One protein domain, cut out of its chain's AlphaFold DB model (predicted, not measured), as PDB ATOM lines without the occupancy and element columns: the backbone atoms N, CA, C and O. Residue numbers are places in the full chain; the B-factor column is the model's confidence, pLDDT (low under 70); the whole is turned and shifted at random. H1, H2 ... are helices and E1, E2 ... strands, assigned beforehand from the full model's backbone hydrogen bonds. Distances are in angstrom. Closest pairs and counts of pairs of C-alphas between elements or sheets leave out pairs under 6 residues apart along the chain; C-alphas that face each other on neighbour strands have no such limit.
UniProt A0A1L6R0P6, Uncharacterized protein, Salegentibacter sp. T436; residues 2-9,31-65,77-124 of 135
ATOM      1  N   ALA A   2      -7.515  32.654 -68.200       80.94
ATOM      2  CA  ALA A   2      -6.451  31.917 -67.490       80.94
ATOM      3  C   ALA A   2      -6.076  30.586 -68.174       80.94
ATOM      4  O   ALA A   2      -4.903  30.250 -68.261       80.94
ATOM      5  N   VAL A   3      -7.062  29.869 -68.725       87.25
ATOM      6  CA  VAL A   3      -6.837  28.591 -69.419       87.25
ATOM      7  C   VAL A   3      -6.122  28.772 -70.762       87.25
ATOM      8  O   VAL A   3      -5.198  28.028 -71.057       87.25
ATOM      9  N   GLU A   4      -6.479  29.785 -71.557       85.19
ATOM     10  CA  GLU A   4      -5.744  30.114 -72.795       85.19
ATOM     11  C   GLU A   4      -4.268  30.425 -72.508       85.19
ATOM     12  O   GLU A   4      -3.402  30.075 -73.302       85.19
ATOM     13  N   HIS A   5      -3.971  31.047 -71.360       86.94
ATOM     14  CA  HIS A   5      -2.594  31.327 -70.947       86.94
ATOM     15  C   HIS A   5      -1.802  30.041 -70.685       86.94
ATOM     16  O   HIS A   5      -0.659  29.946 -71.108       86.94
ATOM     17  N   ILE A   6      -2.430  29.030 -70.071       90.94
ATOM     18  CA  ILE A   6      -1.820  27.707 -69.874       90.94
ATOM     19  C   ILE A   6      -1.426  27.091 -71.223       90.94
ATOM     20  O   ILE A   6      -0.314  26.596 -71.360       90.94
ATOM     21  N   PHE A   7      -2.312  27.146 -72.222       89.44
ATOM     22  CA  PHE A   7      -2.002  26.666 -73.574       89.44
ATOM     23  C   PHE A   7      -0.871  27.470 -74.223       89.44
ATOM     24  O   PHE A   7       0.029  26.886 -74.811       89.44
ATOM     25  N   ALA A   8      -0.879  28.798 -74.085       87.31
ATOM     26  CA  ALA A   8       0.140  29.672 -74.665       87.31
ATOM     27  C   ALA A   8       1.554  29.467 -74.081       87.31
ATOM     28  O   ALA A   8       2.528  29.883 -74.706       87.31
ATOM     29  N   GLU A   9       1.677  28.850 -72.901       89.81
ATOM     30  CA  GLU A   9       2.962  28.485 -72.285       89.81
ATOM     31  C   GLU A   9       3.569  27.190 -72.860       89.81
ATOM     32  O   GLU A   9       4.736  26.893 -72.593       89.81
ATOM     33  N   ASN A  31      -3.369  22.503 -86.605       88.06
ATOM     34  CA  ASN A  31      -4.800  22.789 -86.600       88.06
ATOM     35  C   ASN A  31      -5.116  24.019 -85.742       88.06
ATOM     36  O   ASN A  31      -4.685  24.119 -84.596       88.06
ATOM     37  N   ASP A  32      -5.905  24.945 -86.284       92.44
ATOM     38  CA  ASP A  32      -6.424  26.088 -85.531       92.44
ATOM     39  C   ASP A  32      -7.617  25.659 -84.673       92.44
ATOM     40  O   ASP A  32      -8.510  24.979 -85.181       92.44
ATOM     41  N   PHE A  33      -7.657  26.076 -83.406       92.88
ATOM     42  CA  PHE A  33      -8.720  25.740 -82.457       92.88
ATOM     43  C   PHE A  33      -9.243  26.959 -81.690       92.88
ATOM     44  O   PHE A  33      -8.490  27.846 -81.286       92.88
ATOM     45  N   ASP A  34     -10.551  26.949 -81.434       92.38
ATOM     46  CA  ASP A  34     -11.228  27.736 -80.393       92.38
ATOM     47  C   ASP A  34     -11.338  26.890 -79.113       92.38
ATOM     48  O   ASP A  34     -11.800  25.743 -79.141       92.38
ATOM     49  N   LEU A  35     -10.907  27.432 -77.978       92.44
ATOM     50  CA  LEU A  35     -10.940  26.755 -76.691       92.44
ATOM     51  C   LEU A  35     -12.230  27.089 -75.957       92.44
ATOM     52  O   LEU A  35     -12.470  28.205 -75.492       92.44
ATOM     53  N   LYS A  36     -13.041  26.061 -75.716       91.69
ATOM     54  CA  LYS A  36     -14.279  26.212 -74.962       91.69
ATOM     55  C   LYS A  36     -14.206  25.501 -73.624       91.69
ATOM     56  O   LYS A  36     -14.338  24.285 -73.540       91.69
ATOM     57  N   THR A  37     -14.106  26.276 -72.549       92.69
ATOM     58  CA  THR A  37     -14.287  25.739 -71.193       92.69
ATOM     59  C   THR A  37     -15.773  25.678 -70.844       92.69
ATOM     60  O   THR A  37     -16.466  26.699 -70.863       92.69
ATOM     61  N   SER A  38     -16.274  24.500 -70.476       92.38
ATOM     62  CA  SER A  38     -17.667  24.305 -70.063       92.38
ATOM     63  C   SER A  38     -17.758  23.393 -68.849       92.38
ATOM     64  O   SER A  38     -16.956  22.487 -68.672       92.38
ATOM     65  N   VAL A  39     -18.769  23.614 -68.008       95.31
ATOM     66  CA  VAL A  39     -19.183  22.578 -67.051       95.31
ATOM     67  C   VAL A  39     -19.823  21.434 -67.839       95.31
ATOM     68  O   VAL A  39     -20.464  21.702 -68.863       95.31
ATOM     69  N   PHE A  40     -19.668  20.189 -67.380       96.50
ATOM     70  CA  PHE A  40     -20.386  19.057 -67.960       96.50
ATOM     71  C   PHE A  40     -21.900  19.348 -67.969       96.50
ATOM     72  O   PHE A  40     -22.493  19.629 -66.920       96.50
ATOM     73  N   PRO A  41     -22.534  19.371 -69.151       94.81
ATOM     74  CA  PRO A  41     -23.889  19.882 -69.295       94.81
ATOM     75  C   PRO A  41     -24.927  18.985 -68.615       94.81
ATOM     76  O   PRO A  41     -25.186  17.870 -69.057       94.81
ATOM     77  N   LYS A  42     -25.628  19.521 -67.608       92.56
ATOM     78  CA  LYS A  42     -26.758  18.829 -66.953       92.56
ATOM     79  C   LYS A  42     -27.863  18.422 -67.940       92.56
ATOM     80  O   LYS A  42     -28.515  17.403 -67.753       92.56
ATOM     81  N   ALA A  43     -28.048  19.199 -69.010       94.75
ATOM     82  CA  ALA A  43     -29.053  18.959 -70.047       94.75
ATOM     83  C   ALA A  43     -28.637  17.922 -71.114       94.75
ATOM     84  O   ALA A  43     -29.398  17.676 -72.045       94.75
ATOM     85  N   PHE A  44     -27.447  17.317 -71.014       94.56
ATOM     86  CA  PHE A  44     -26.996  16.282 -71.954       94.56
ATOM     87  C   PHE A  44     -27.679  14.920 -71.739       94.56
ATOM     88  O   PHE A  44     -27.583  14.047 -72.596       94.56
ATOM     89  N   SER A  45     -28.423  14.741 -70.638       93.44
ATOM     90  CA  SER A  45     -29.276  13.564 -70.368       93.44
ATOM     91  C   SER A  45     -28.561  12.201 -70.466       93.44
ATOM     92  O   SER A  45     -29.201  11.162 -70.640       93.44
ATOM     93  N   ARG A  46     -27.232  12.192 -70.340       96.31
ATOM     94  CA  ARG A  46     -26.356  11.015 -70.304       96.31
ATOM     95  C   ARG A  46     -25.326  11.191 -69.189       96.31
ATOM     96  O   ARG A  46     -25.029  12.319 -68.797       96.31
ATOM     97  N   SER A  47     -24.797  10.082 -68.675       96.50
ATOM     98  CA  SER A  47     -23.789  10.111 -67.611       96.50
ATOM     99  C   SER A  47     -22.442  10.639 -68.114       96.50
ATOM    100  O   SER A  47     -22.154  10.626 -69.314       96.50
ATOM    101  N   LEU A  48     -21.596  11.079 -67.179       96.38
ATOM    102  CA  LEU A  48     -20.214  11.454 -67.477       96.38
ATOM    103  C   LEU A  48     -19.432  10.278 -68.078       96.38
ATOM    104  O   LEU A  48     -18.693  10.459 -69.039       96.38
ATOM    105  N   GLU A  49     -19.623   9.077 -67.534       97.31
ATOM    106  CA  GLU A  49     -18.998   7.851 -68.035       97.31
ATOM    107  C   GLU A  49     -19.401   7.561 -69.484       97.31
ATOM    108  O   GLU A  49     -18.541   7.348 -70.337       97.31
ATOM    109  N   PHE A  50     -20.700   7.656 -69.797       98.06
ATOM    110  CA  PHE A  50     -21.176   7.521 -71.171       98.06
ATOM    111  C   PHE A  50     -20.490   8.534 -72.091       98.06
ATOM    112  O   PHE A  50     -20.060   8.171 -73.182       98.06
ATOM    113  N   ALA A  51     -20.367   9.789 -71.654       97.69
ATOM    114  CA  ALA A  51     -19.755  10.850 -72.442       97.69
ATOM    115  C   ALA A  51     -18.255  10.622 -72.687       97.69
ATOM    116  O   ALA A  51     -17.782  10.884 -73.788       97.69
ATOM    117  N   LYS A  52     -17.520  10.108 -71.692       96.56
ATOM    118  CA  LYS A  52     -16.102   9.736 -71.831       96.56
ATOM    119  C   LYS A  52     -15.904   8.595 -72.829       96.56
ATOM    120  O   LYS A  52     -14.972   8.648 -73.620       96.56
ATOM    121  N   ASN A  53     -16.809   7.616 -72.826       97.56
ATOM    122  CA  ASN A  53     -16.779   6.489 -73.763       97.56
ATOM    123  C   ASN A  53     -17.317   6.854 -75.160       97.56
ATOM    124  O   ASN A  53     -17.030   6.160 -76.128       97.56
ATOM    125  N   ASN A  54     -18.095   7.938 -75.273       97.12
ATOM    126  CA  ASN A  54     -18.740   8.387 -76.512       97.12
ATOM    127  C   ASN A  54     -18.571   9.910 -76.712       97.12
ATOM    128  O   ASN A  54     -19.572  10.639 -76.792       97.12
ATOM    129  N   PRO A  55     -17.328  10.428 -76.786       96.69
ATOM    130  CA  PRO A  55     -17.065  11.870 -76.794       96.69
ATOM    131  C   PRO A  55     -17.723  12.583 -77.981       96.69
ATOM    132  O   PRO A  55     -18.214  13.698 -77.833       96.69
ATOM    133  N   GLU A  56     -17.852  11.915 -79.130       97.31
ATOM    134  CA  GLU A  56     -18.512  12.441 -80.334       97.31
ATOM    135  C   GLU A  56     -19.973  12.837 -80.097       97.31
ATOM    136  O   GLU A  56     -20.449  13.855 -80.614       97.31
ATOM    137  N   THR A  57     -20.684  12.065 -79.267       97.50
ATOM    138  CA  THR A  57     -22.080  12.348 -78.912       97.50
ATOM    139  C   THR A  57     -22.167  13.624 -78.078       97.50
ATOM    140  O   THR A  57     -23.036  14.467 -78.318       97.50
ATOM    141  N   LEU A  58     -21.245  13.802 -77.124       97.88
ATOM    142  CA  LEU A  58     -21.170  15.025 -76.328       97.88
ATOM    143  C   LEU A  58     -20.781  16.226 -77.189       97.88
ATOM    144  O   LEU A  58     -21.437  17.263 -77.109       97.88
ATOM    145  N   ILE A  59     -19.756  16.095 -78.029       97.31
ATOM    146  CA  ILE A  59     -19.280  17.175 -78.899       97.31
ATOM    147  C   ILE A  59     -20.404  17.645 -79.829       97.31
ATOM    148  O   ILE A  59     -20.712  18.839 -79.869       97.31
ATOM    149  N   SER A  60     -21.087  16.716 -80.502       96.44
ATOM    150  CA  SER A  60     -22.232  17.034 -81.365       96.44
ATOM    151  C   SER A  60     -23.324  17.784 -80.601       96.44
ATOM    152  O   SER A  60     -23.876  18.776 -81.086       96.44
ATOM    153  N   TRP A  61     -23.614  17.359 -79.367       96.62
ATOM    154  CA  TRP A  61     -24.570  18.051 -78.508       96.62
ATOM    155  C   TRP A  61     -24.092  19.461 -78.132       96.62
ATOM    156  O   TRP A  61     -24.885  20.401 -78.192       96.62
ATOM    157  N   LEU A  62     -22.812  19.652 -77.801       95.56
ATOM    158  CA  LEU A  62     -22.238  20.959 -77.458       95.56
ATOM    159  C   LEU A  62     -22.306  21.941 -78.637       95.56
ATOM    160  O   LEU A  62     -22.681  23.099 -78.446       95.56
ATOM    161  N   TYR A  63     -22.019  21.481 -79.859       94.06
ATOM    162  CA  TYR A  63     -22.177  22.283 -81.078       94.06
ATOM    163  C   TYR A  63     -23.642  22.584 -81.420       94.06
ATOM    164  O   TYR A  63     -23.934  23.639 -81.987       94.06
ATOM    165  N   LYS A  64     -24.587  21.711 -81.061       93.06
ATOM    166  CA  LYS A  64     -26.021  21.967 -81.259       93.06
ATOM    167  C   LYS A  64     -26.593  22.959 -80.240       93.06
ATOM    168  O   LYS A  64     -27.485  23.735 -80.575       93.06
ATOM    169  N   ASN A  65     -26.083  22.941 -79.009       91.75
ATOM    170  CA  ASN A  65     -26.631  23.686 -77.867       91.75
ATOM    171  C   ASN A  65     -25.804  24.927 -77.477       91.75
ATOM    172  O   ASN A  65     -25.955  25.471 -76.384       91.75
ATOM    173  N   ARG A  77     -12.892  22.987 -82.402       94.75
ATOM    174  CA  ARG A  77     -12.894  23.314 -80.972       94.75
ATOM    175  C   ARG A  77     -12.251  22.244 -80.122       94.75
ATOM    176  O   ARG A  77     -12.548  21.063 -80.269       94.75
ATOM    177  N   LEU A  78     -11.485  22.696 -79.137       95.12
ATOM    178  CA  LEU A  78     -11.138  21.879 -77.984       95.12
ATOM    179  C   LEU A  78     -12.062  22.246 -76.828       95.12
ATOM    180  O   LEU A  78     -12.167  23.409 -76.429       95.12
ATOM    181  N   PHE A  79     -12.759  21.250 -76.290       95.81
ATOM    182  CA  PHE A  79     -13.663  21.435 -75.165       95.81
ATOM    183  C   PHE A  79     -12.976  21.017 -73.871       95.81
ATOM    184  O   PHE A  79     -12.769  19.834 -73.630       95.81
ATOM    185  N   LEU A  80     -12.689  21.972 -72.990       96.75
ATOM    186  CA  LEU A  80     -12.304  21.663 -71.617       96.75
ATOM    187  C   LEU A  80     -13.571  21.468 -70.779       96.75
ATOM    188  O   LEU A  80     -14.236  22.440 -70.402       96.75
ATOM    189  N   ILE A  81     -13.915  20.212 -70.504       97.25
ATOM    190  CA  ILE A  81     -15.090  19.841 -69.720       97.25
ATOM    191  C   ILE A  81     -14.713  19.686 -68.255       97.25
ATOM    192  O   ILE A  81     -13.932  18.818 -67.878       97.25
ATOM    193  N   VAL A  82     -15.323  20.530 -67.427       96.62
ATOM    194  CA  VAL A  82     -15.147  20.553 -65.978       96.62
ATOM    195  C   VAL A  82     -16.311  19.838 -65.301       96.62
ATOM    196  O   VAL A  82     -17.473  20.176 -65.540       96.62
ATOM    197  N   TYR A  83     -16.014  18.895 -64.413       96.62
ATOM    198  CA  TYR A  83     -17.015  18.223 -63.591       96.62
ATOM    199  C   TYR A  83     -16.469  17.926 -62.196       96.62
ATOM    200  O   TYR A  83     -15.328  17.515 -62.055       96.62
ATOM    201  N   ALA A  84     -17.301  18.165 -61.190       95.62
ATOM    202  CA  ALA A  84     -17.034  17.929 -59.780       95.62
ATOM    203  C   ALA A  84     -18.176  17.051 -59.273       95.62
ATOM    204  O   ALA A  84     -19.334  17.445 -59.468       95.62
ATOM    205  N   GLU A  85     -17.888  15.905 -58.668       91.44
ATOM    206  CA  GLU A  85     -18.924  14.996 -58.152       91.44
ATOM    207  C   GLU A  85     -19.826  15.675 -57.110       91.44
ATOM    208  O   GLU A  85     -21.045  15.503 -57.120       91.44
ATOM    209  N   ASP A  86     -19.249  16.549 -56.284       92.75
ATOM    210  CA  ASP A  86     -19.954  17.346 -55.272       92.75
ATOM    211  C   ASP A  86     -20.727  18.556 -55.845       92.75
ATOM    212  O   ASP A  86     -21.307  19.354 -55.104       92.75
ATOM    213  N   GLY A  87     -20.721  18.734 -57.172       92.06
ATOM    214  CA  GLY A  87     -21.360  19.848 -57.871       92.06
ATOM    215  C   GLY A  87     -20.614  21.186 -57.777       92.06
ATOM    216  O   GLY A  87     -21.036  22.166 -58.400       92.06
ATOM    217  N   GLN A  88     -19.481  21.260 -57.070       94.00
ATOM    218  CA  GLN A  88     -18.689  22.480 -56.888       94.00
ATOM    219  C   GLN A  88     -17.735  22.728 -58.064       94.00
ATOM    220  O   GLN A  88     -16.552  23.016 -57.898       94.00
ATOM    221  N   HIS A  89     -18.262  22.690 -59.290       93.62
ATOM    222  CA  HIS A  89     -17.494  22.870 -60.530       93.62
ATOM    223  C   HIS A  89     -16.690  24.180 -60.575       93.62
ATOM    224  O   HIS A  89     -15.652  24.262 -61.230       93.62
ATOM    225  N   TRP A  90     -17.174  25.217 -59.885       91.69
ATOM    226  CA  TRP A  90     -16.491  26.504 -59.771       91.69
ATOM    227  C   TRP A  90     -15.140  26.388 -59.051       91.69
ATOM    228  O   TRP A  90     -14.223  27.119 -59.414       91.69
ATOM    229  N   LYS A  91     -14.984  25.447 -58.106       93.12
ATOM    230  CA  LYS A  91     -13.705  25.187 -57.427       93.12
ATOM    231  C   LYS A  91     -12.669  24.671 -58.410       93.12
ATOM    232  O   LYS A  91     -11.584  25.228 -58.491       93.12
ATOM    233  N   ILE A  92     -13.042  23.690 -59.232       92.56
ATOM    234  CA  ILE A  92     -12.156  23.148 -60.271       92.56
ATOM    235  C   ILE A  92     -11.779  24.235 -61.283       92.56
ATOM    236  O   ILE A  92     -10.621  24.340 -61.671       92.56
ATOM    237  N   LYS A  93     -12.734  25.089 -61.678       89.12
ATOM    238  CA  LYS A  93     -12.452  26.226 -62.573       89.12
ATOM    239  C   LYS A  93     -11.463  27.234 -61.982       89.12
ATOM    240  O   LYS A  93     -10.746  27.874 -62.746       89.12
ATOM    241  N   ALA A  94     -11.460  27.405 -60.663       91.06
ATOM    242  CA  ALA A  94     -10.537  28.289 -59.959       91.06
ATOM    243  C   ALA A  94      -9.180  27.623 -59.663       91.06
ATOM    244  O   ALA A  94      -8.197  28.315 -59.408       91.06
ATOM    245  N   GLU A  95      -9.098  26.294 -59.717       94.00
ATOM    246  CA  GLU A  95      -7.889  25.530 -59.416       94.00
ATOM    247  C   GLU A  95      -6.956  25.450 -60.635       94.00
ATOM    248  O   GLU A  95      -6.794  24.411 -61.277       94.00
ATOM    249  N   ILE A  96      -6.324  26.581 -60.955       92.94
ATOM    250  CA  ILE A  96      -5.473  26.750 -62.143       92.94
ATOM    251  C   ILE A  96      -4.362  25.695 -62.221       92.94
ATOM    252  O   ILE A  96      -4.133  25.139 -63.292       92.94
ATOM    253  N   SER A  97      -3.717  25.357 -61.100       94.19
ATOM    254  CA  SER A  97      -2.661  24.336 -61.064       94.19
ATOM    255  C   SER A  97      -3.160  22.945 -61.462       94.19
ATOM    256  O   SER A  97      -2.428  22.191 -62.100       94.19
ATOM    257  N   PHE A  98      -4.403  22.598 -61.117       95.12
ATOM    258  CA  PHE A  98      -5.008  21.333 -61.530       95.12
ATOM    259  C   PHE A  98      -5.368  21.350 -63.016       95.12
ATOM    260  O   PHE A  98      -5.030  20.411 -63.733       95.12
ATOM    261  N   LEU A  99      -5.986  22.434 -63.499       95.19
ATOM    262  CA  LEU A  99      -6.272  22.589 -64.928       95.19
ATOM    263  C   LEU A  99      -4.991  22.515 -65.763       95.19
ATOM    264  O   LEU A  99      -4.985  21.852 -66.794       95.19
ATOM    265  N   LYS A 100      -3.899  23.123 -65.282       95.00
ATOM    266  CA  LYS A 100      -2.582  23.051 -65.922       95.00
ATOM    267  C   LYS A 100      -2.103  21.612 -66.069       95.00
ATOM    268  O   LYS A 100      -1.851  21.190 -67.187       95.00
ATOM    269  N   GLN A 101      -2.109  20.830 -64.990       95.88
ATOM    270  CA  GLN A 101      -1.722  19.414 -65.048       95.88
ATOM    271  C   GLN A 101      -2.591  18.591 -66.009       95.88
ATOM    272  O   GLN A 101      -2.083  17.715 -66.705       95.88
ATOM    273  N   VAL A 102      -3.905  18.837 -66.039       96.50
ATOM    274  CA  VAL A 102      -4.827  18.136 -66.947       96.50
ATOM    275  C   VAL A 102      -4.509  18.465 -68.408       96.50
ATOM    276  O   VAL A 102      -4.453  17.559 -69.237       96.50
ATOM    277  N   ILE A 103      -4.277  19.741 -68.720       95.06
ATOM    278  CA  ILE A 103      -3.992  20.195 -70.087       95.06
ATOM    279  C   ILE A 103      -2.601  19.738 -70.531       95.06
ATOM    280  O   ILE A 103      -2.466  19.244 -71.642       95.06
ATOM    281  N   GLU A 104      -1.586  19.830 -69.669       94.56
ATOM    282  CA  GLU A 104      -0.227  19.358 -69.973       94.56
ATOM    283  C   GLU A 104      -0.221  17.860 -70.284       94.56
ATOM    284  O   GLU A 104       0.391  17.436 -71.260       94.56
ATOM    285  N   LYS A 105      -0.957  17.057 -69.502       94.81
ATOM    286  CA  LYS A 105      -1.114  15.623 -69.777       94.81
ATOM    287  C   LYS A 105      -1.774  15.367 -71.124       94.81
ATOM    288  O   LYS A 105      -1.319  14.483 -71.836       94.81
ATOM    289  N   TYR A 106      -2.827  16.113 -71.454       94.88
ATOM    290  CA  TYR A 106      -3.493  16.001 -72.749       94.88
ATOM    291  C   TYR A 106      -2.528  16.336 -73.890       94.88
ATOM    292  O   TYR A 106      -2.364  15.528 -74.795       94.88
ATOM    293  N   VAL A 107      -1.837  17.477 -73.814       92.25
ATOM    294  CA  VAL A 107      -0.904  17.929 -74.857       92.25
ATOM    295  C   VAL A 107       0.272  16.968 -75.034       92.25
ATOM    296  O   VAL A 107       0.644  16.682 -76.167       92.25
ATOM    297  N   ALA A 108       0.814  16.413 -73.948       92.25
ATOM    298  CA  ALA A 108       1.965  15.511 -73.994       92.25
ATOM    299  C   ALA A 108       1.703  14.184 -74.731       92.25
ATOM    300  O   ALA A 108       2.650  13.570 -75.218       92.25
ATOM    301  N   ILE A 109       0.448  13.727 -74.789       90.56
ATOM    302  CA  ILE A 109       0.057  12.465 -75.445       90.56
ATOM    303  C   ILE A 109      -0.833  12.688 -76.669       90.56
ATOM    304  O   ILE A 109      -1.417  11.733 -77.189       90.56
ATOM    305  N   PHE A 110      -1.015  13.945 -77.069       89.81
ATOM    306  CA  PHE A 110      -1.956  14.276 -78.119       89.81
ATOM    307  C   PHE A 110      -1.441  13.810 -79.478       89.81
ATOM    308  O   PHE A 110      -0.299  14.068 -79.862       89.81
ATOM    309  N   GLU A 111      -2.341  13.211 -80.247       88.56
ATOM    310  CA  GLU A 111      -2.120  12.875 -81.646       88.56
ATOM    311  C   GLU A 111      -3.314  13.339 -82.480       88.56
ATOM    312  O   GLU A 111      -4.463  13.210 -82.062       88.56
ATOM    313  N   ASN A 112      -3.071  13.811 -83.708       87.38
ATOM    314  CA  ASN A 112      -4.153  14.242 -84.605       87.38
ATOM    315  C   ASN A 112      -5.187  13.129 -84.879       87.38
ATOM    316  O   ASN A 112      -6.337  13.434 -85.168       87.38
ATOM    317  N   SER A 113      -4.806  11.853 -84.744       88.06
ATOM    318  CA  SER A 113      -5.690  10.680 -84.847       88.06
ATOM    319  C   SER A 113      -6.770  10.615 -83.753       88.06
ATOM    320  O   SER A 113      -7.776   9.926 -83.919       88.06
ATOM    321  N   GLN A 114      -6.576  11.315 -82.632       89.62
ATOM    322  CA  GLN A 114      -7.534  11.373 -81.527       89.62
ATOM    323  C   GLN A 114      -8.700  12.318 -81.830       89.62
ATOM    324  O   GLN A 114      -9.806  12.095 -81.321       89.62
ATOM    325  N   LEU A 115      -8.463  13.325 -82.686       94.56
ATOM    326  CA  LEU A 115      -9.462  14.309 -83.087       94.56
ATOM    327  C   LEU A 115     -10.686  13.623 -83.683       94.56
ATOM    328  O   LEU A 115     -10.596  12.718 -84.510       94.56
ATOM    329  N   LYS A 116     -11.854  14.094 -83.263       96.00
ATOM    330  CA  LYS A 116     -13.133  13.650 -83.798       96.00
ATOM    331  C   LYS A 116     -13.507  14.511 -84.987       96.00
ATOM    332  O   LYS A 116     -13.445  15.740 -84.917       96.00
ATOM    333  N   GLU A 117     -13.898  13.850 -86.066       95.75
ATOM    334  CA  GLU A 117     -14.289  14.491 -87.313       95.75
ATOM    335  C   GLU A 117     -15.803  14.667 -87.386       95.75
ATOM    336  O   GLU A 117     -16.575  13.741 -87.139       95.75
ATOM    337  N   PHE A 118     -16.235  15.863 -87.774       96.12
ATOM    338  CA  PHE A 118     -17.643  16.190 -87.943       96.12
ATOM    339  C   PHE A 118     -17.883  16.878 -89.282       96.12
ATOM    340  O   PHE A 118     -17.098  17.713 -89.727       96.12
ATOM    341  N   GLN A 119     -19.026  16.574 -89.892       94.06
ATOM    342  CA  GLN A 119     -19.523  17.235 -91.100       94.06
ATOM    343  C   GLN A 119     -20.751  18.076 -90.742       94.06
ATOM    344  O   GLN A 119     -21.890  17.701 -91.020       94.06
ATOM    345  N   PHE A 120     -20.538  19.204 -90.057       91.56
ATOM    346  CA  PHE A 120     -21.641  20.099 -89.681       91.56
ATOM    347  C   PHE A 120     -22.084  21.022 -90.824       91.56
ATOM    348  O   PHE A 120     -23.194  21.555 -90.789       91.56
ATOM    349  N   GLN A 121     -21.217  21.247 -91.815       89.81
ATOM    350  CA  GLN A 121     -21.486  22.073 -92.990       89.81
ATOM    351  C   GLN A 121     -21.019  21.332 -94.243       89.81
ATOM    352  O   GLN A 121     -19.997  20.651 -94.224       89.81
ATOM    353  N   GLN A 122     -21.758  21.472 -95.343       89.94
ATOM    354  CA  GLN A 122     -21.414  20.798 -96.593       89.94
ATOM    355  C   GLN A 122     -20.036  21.252 -97.098       89.94
ATOM    356  O   GLN A 122     -19.782  22.449 -97.223       89.94
ATOM    357  N   GLY A 123     -19.160  20.288 -97.392       89.88
ATOM    358  CA  GLY A 123     -17.817  20.550 -97.914       89.88
ATOM    359  C   GLY A 123     -16.816  21.068 -96.878       89.88
ATOM    360  O   GLY A 123     -15.749  21.536 -97.267       89.88
ATOM    361  N   LYS A 124     -17.139  21.001 -95.578       92.12
ATOM    362  CA  LYS A 124     -16.247  21.430 -94.501       92.12
ATOM    363  C   LYS A 124     -16.196  20.405 -93.371       92.12
ATOM    364  O   LYS A 124     -17.177  20.205 -92.657       92.12
TER     365      LYS A 124
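AT A GLANCE: This is residues 2 to 9, 31 to 65 and 77 to 124 of the 135 residues of an uncharacterized protein of Salegentibacter sp. T436 (UniProt A0A1L6R0P6). Two parallel strands, E1 and E2, make a narrow ribbon through the middle, with H2 and H3 on one side of it and H1 and H5 on the other. H4 lies at the end where both strands finish, and E3, its centre the farthest of the elements from the mean of the C-alphas at 16.3 A, lies off to the side of the ribbon, its Lys 116 close to Glu 56 of H3, and pairs with no named strand. There are 91 printed residues, with five named helices and three named strands in the order H1 E1 H2 H3 E2 H4 H5 E3, a mixed class. The whole is compact, with a radius of gyration of the C-alphas of 14.0 A and spans of 40 by 33 by 20 A.

HOW THE PARTS SIT: Start with H1, residues 2 to 8, which touches H5, residues 96 to 108, at a shallow tilt of 30 degrees, the same way; their closest C-alphas, Ile 6 and Lys 100, are 6.2 A apart. Next find E1, residues 31 to 39, parallel to E2, residues 77 to 83, at 22 degrees; N 36 and O 78 are within hydrogen-bond range at 2.9 A. H2, residues 48 to 53, is close but not clearly touching H3, residues 55 to 64, with closest C-alphas Ala 51 and Leu 58 at 5.9 A. H4, residues 89 to 94, and H5 only just touch, with 3 pairs of C-alphas within 8 A, and only at the corner by their link, Ile 92 and Phe 98 being closest at 7.5 A. E3, residues 116 to 121, comes closest to H3 at C-alphas Lys 116 and Glu 56, 6.5 A. Every O i to N i+4 pair is within hydrogen-bond range in H1, H2, H3, H4 and H5.

IN THESE COORDINATES: Find C-alpha 2 at (-6.451, 31.917, -67.490), where H1 begins. E1 runs 24.3 A from C-alpha 31, E2 18.6 A, H5 17.9 A; E3 ends at C-alpha 121, (-21.486, 22.073, -92.990).

THE WHOLE: Look for cuts at residues 10 to 30, a gap of 17.3 A between C-alphas 9 and 31, and 66 to 76, 14.1 A between C-alphas 65 and 77. No link printed whole is long, and no printed residue is under 70 in pLDDT.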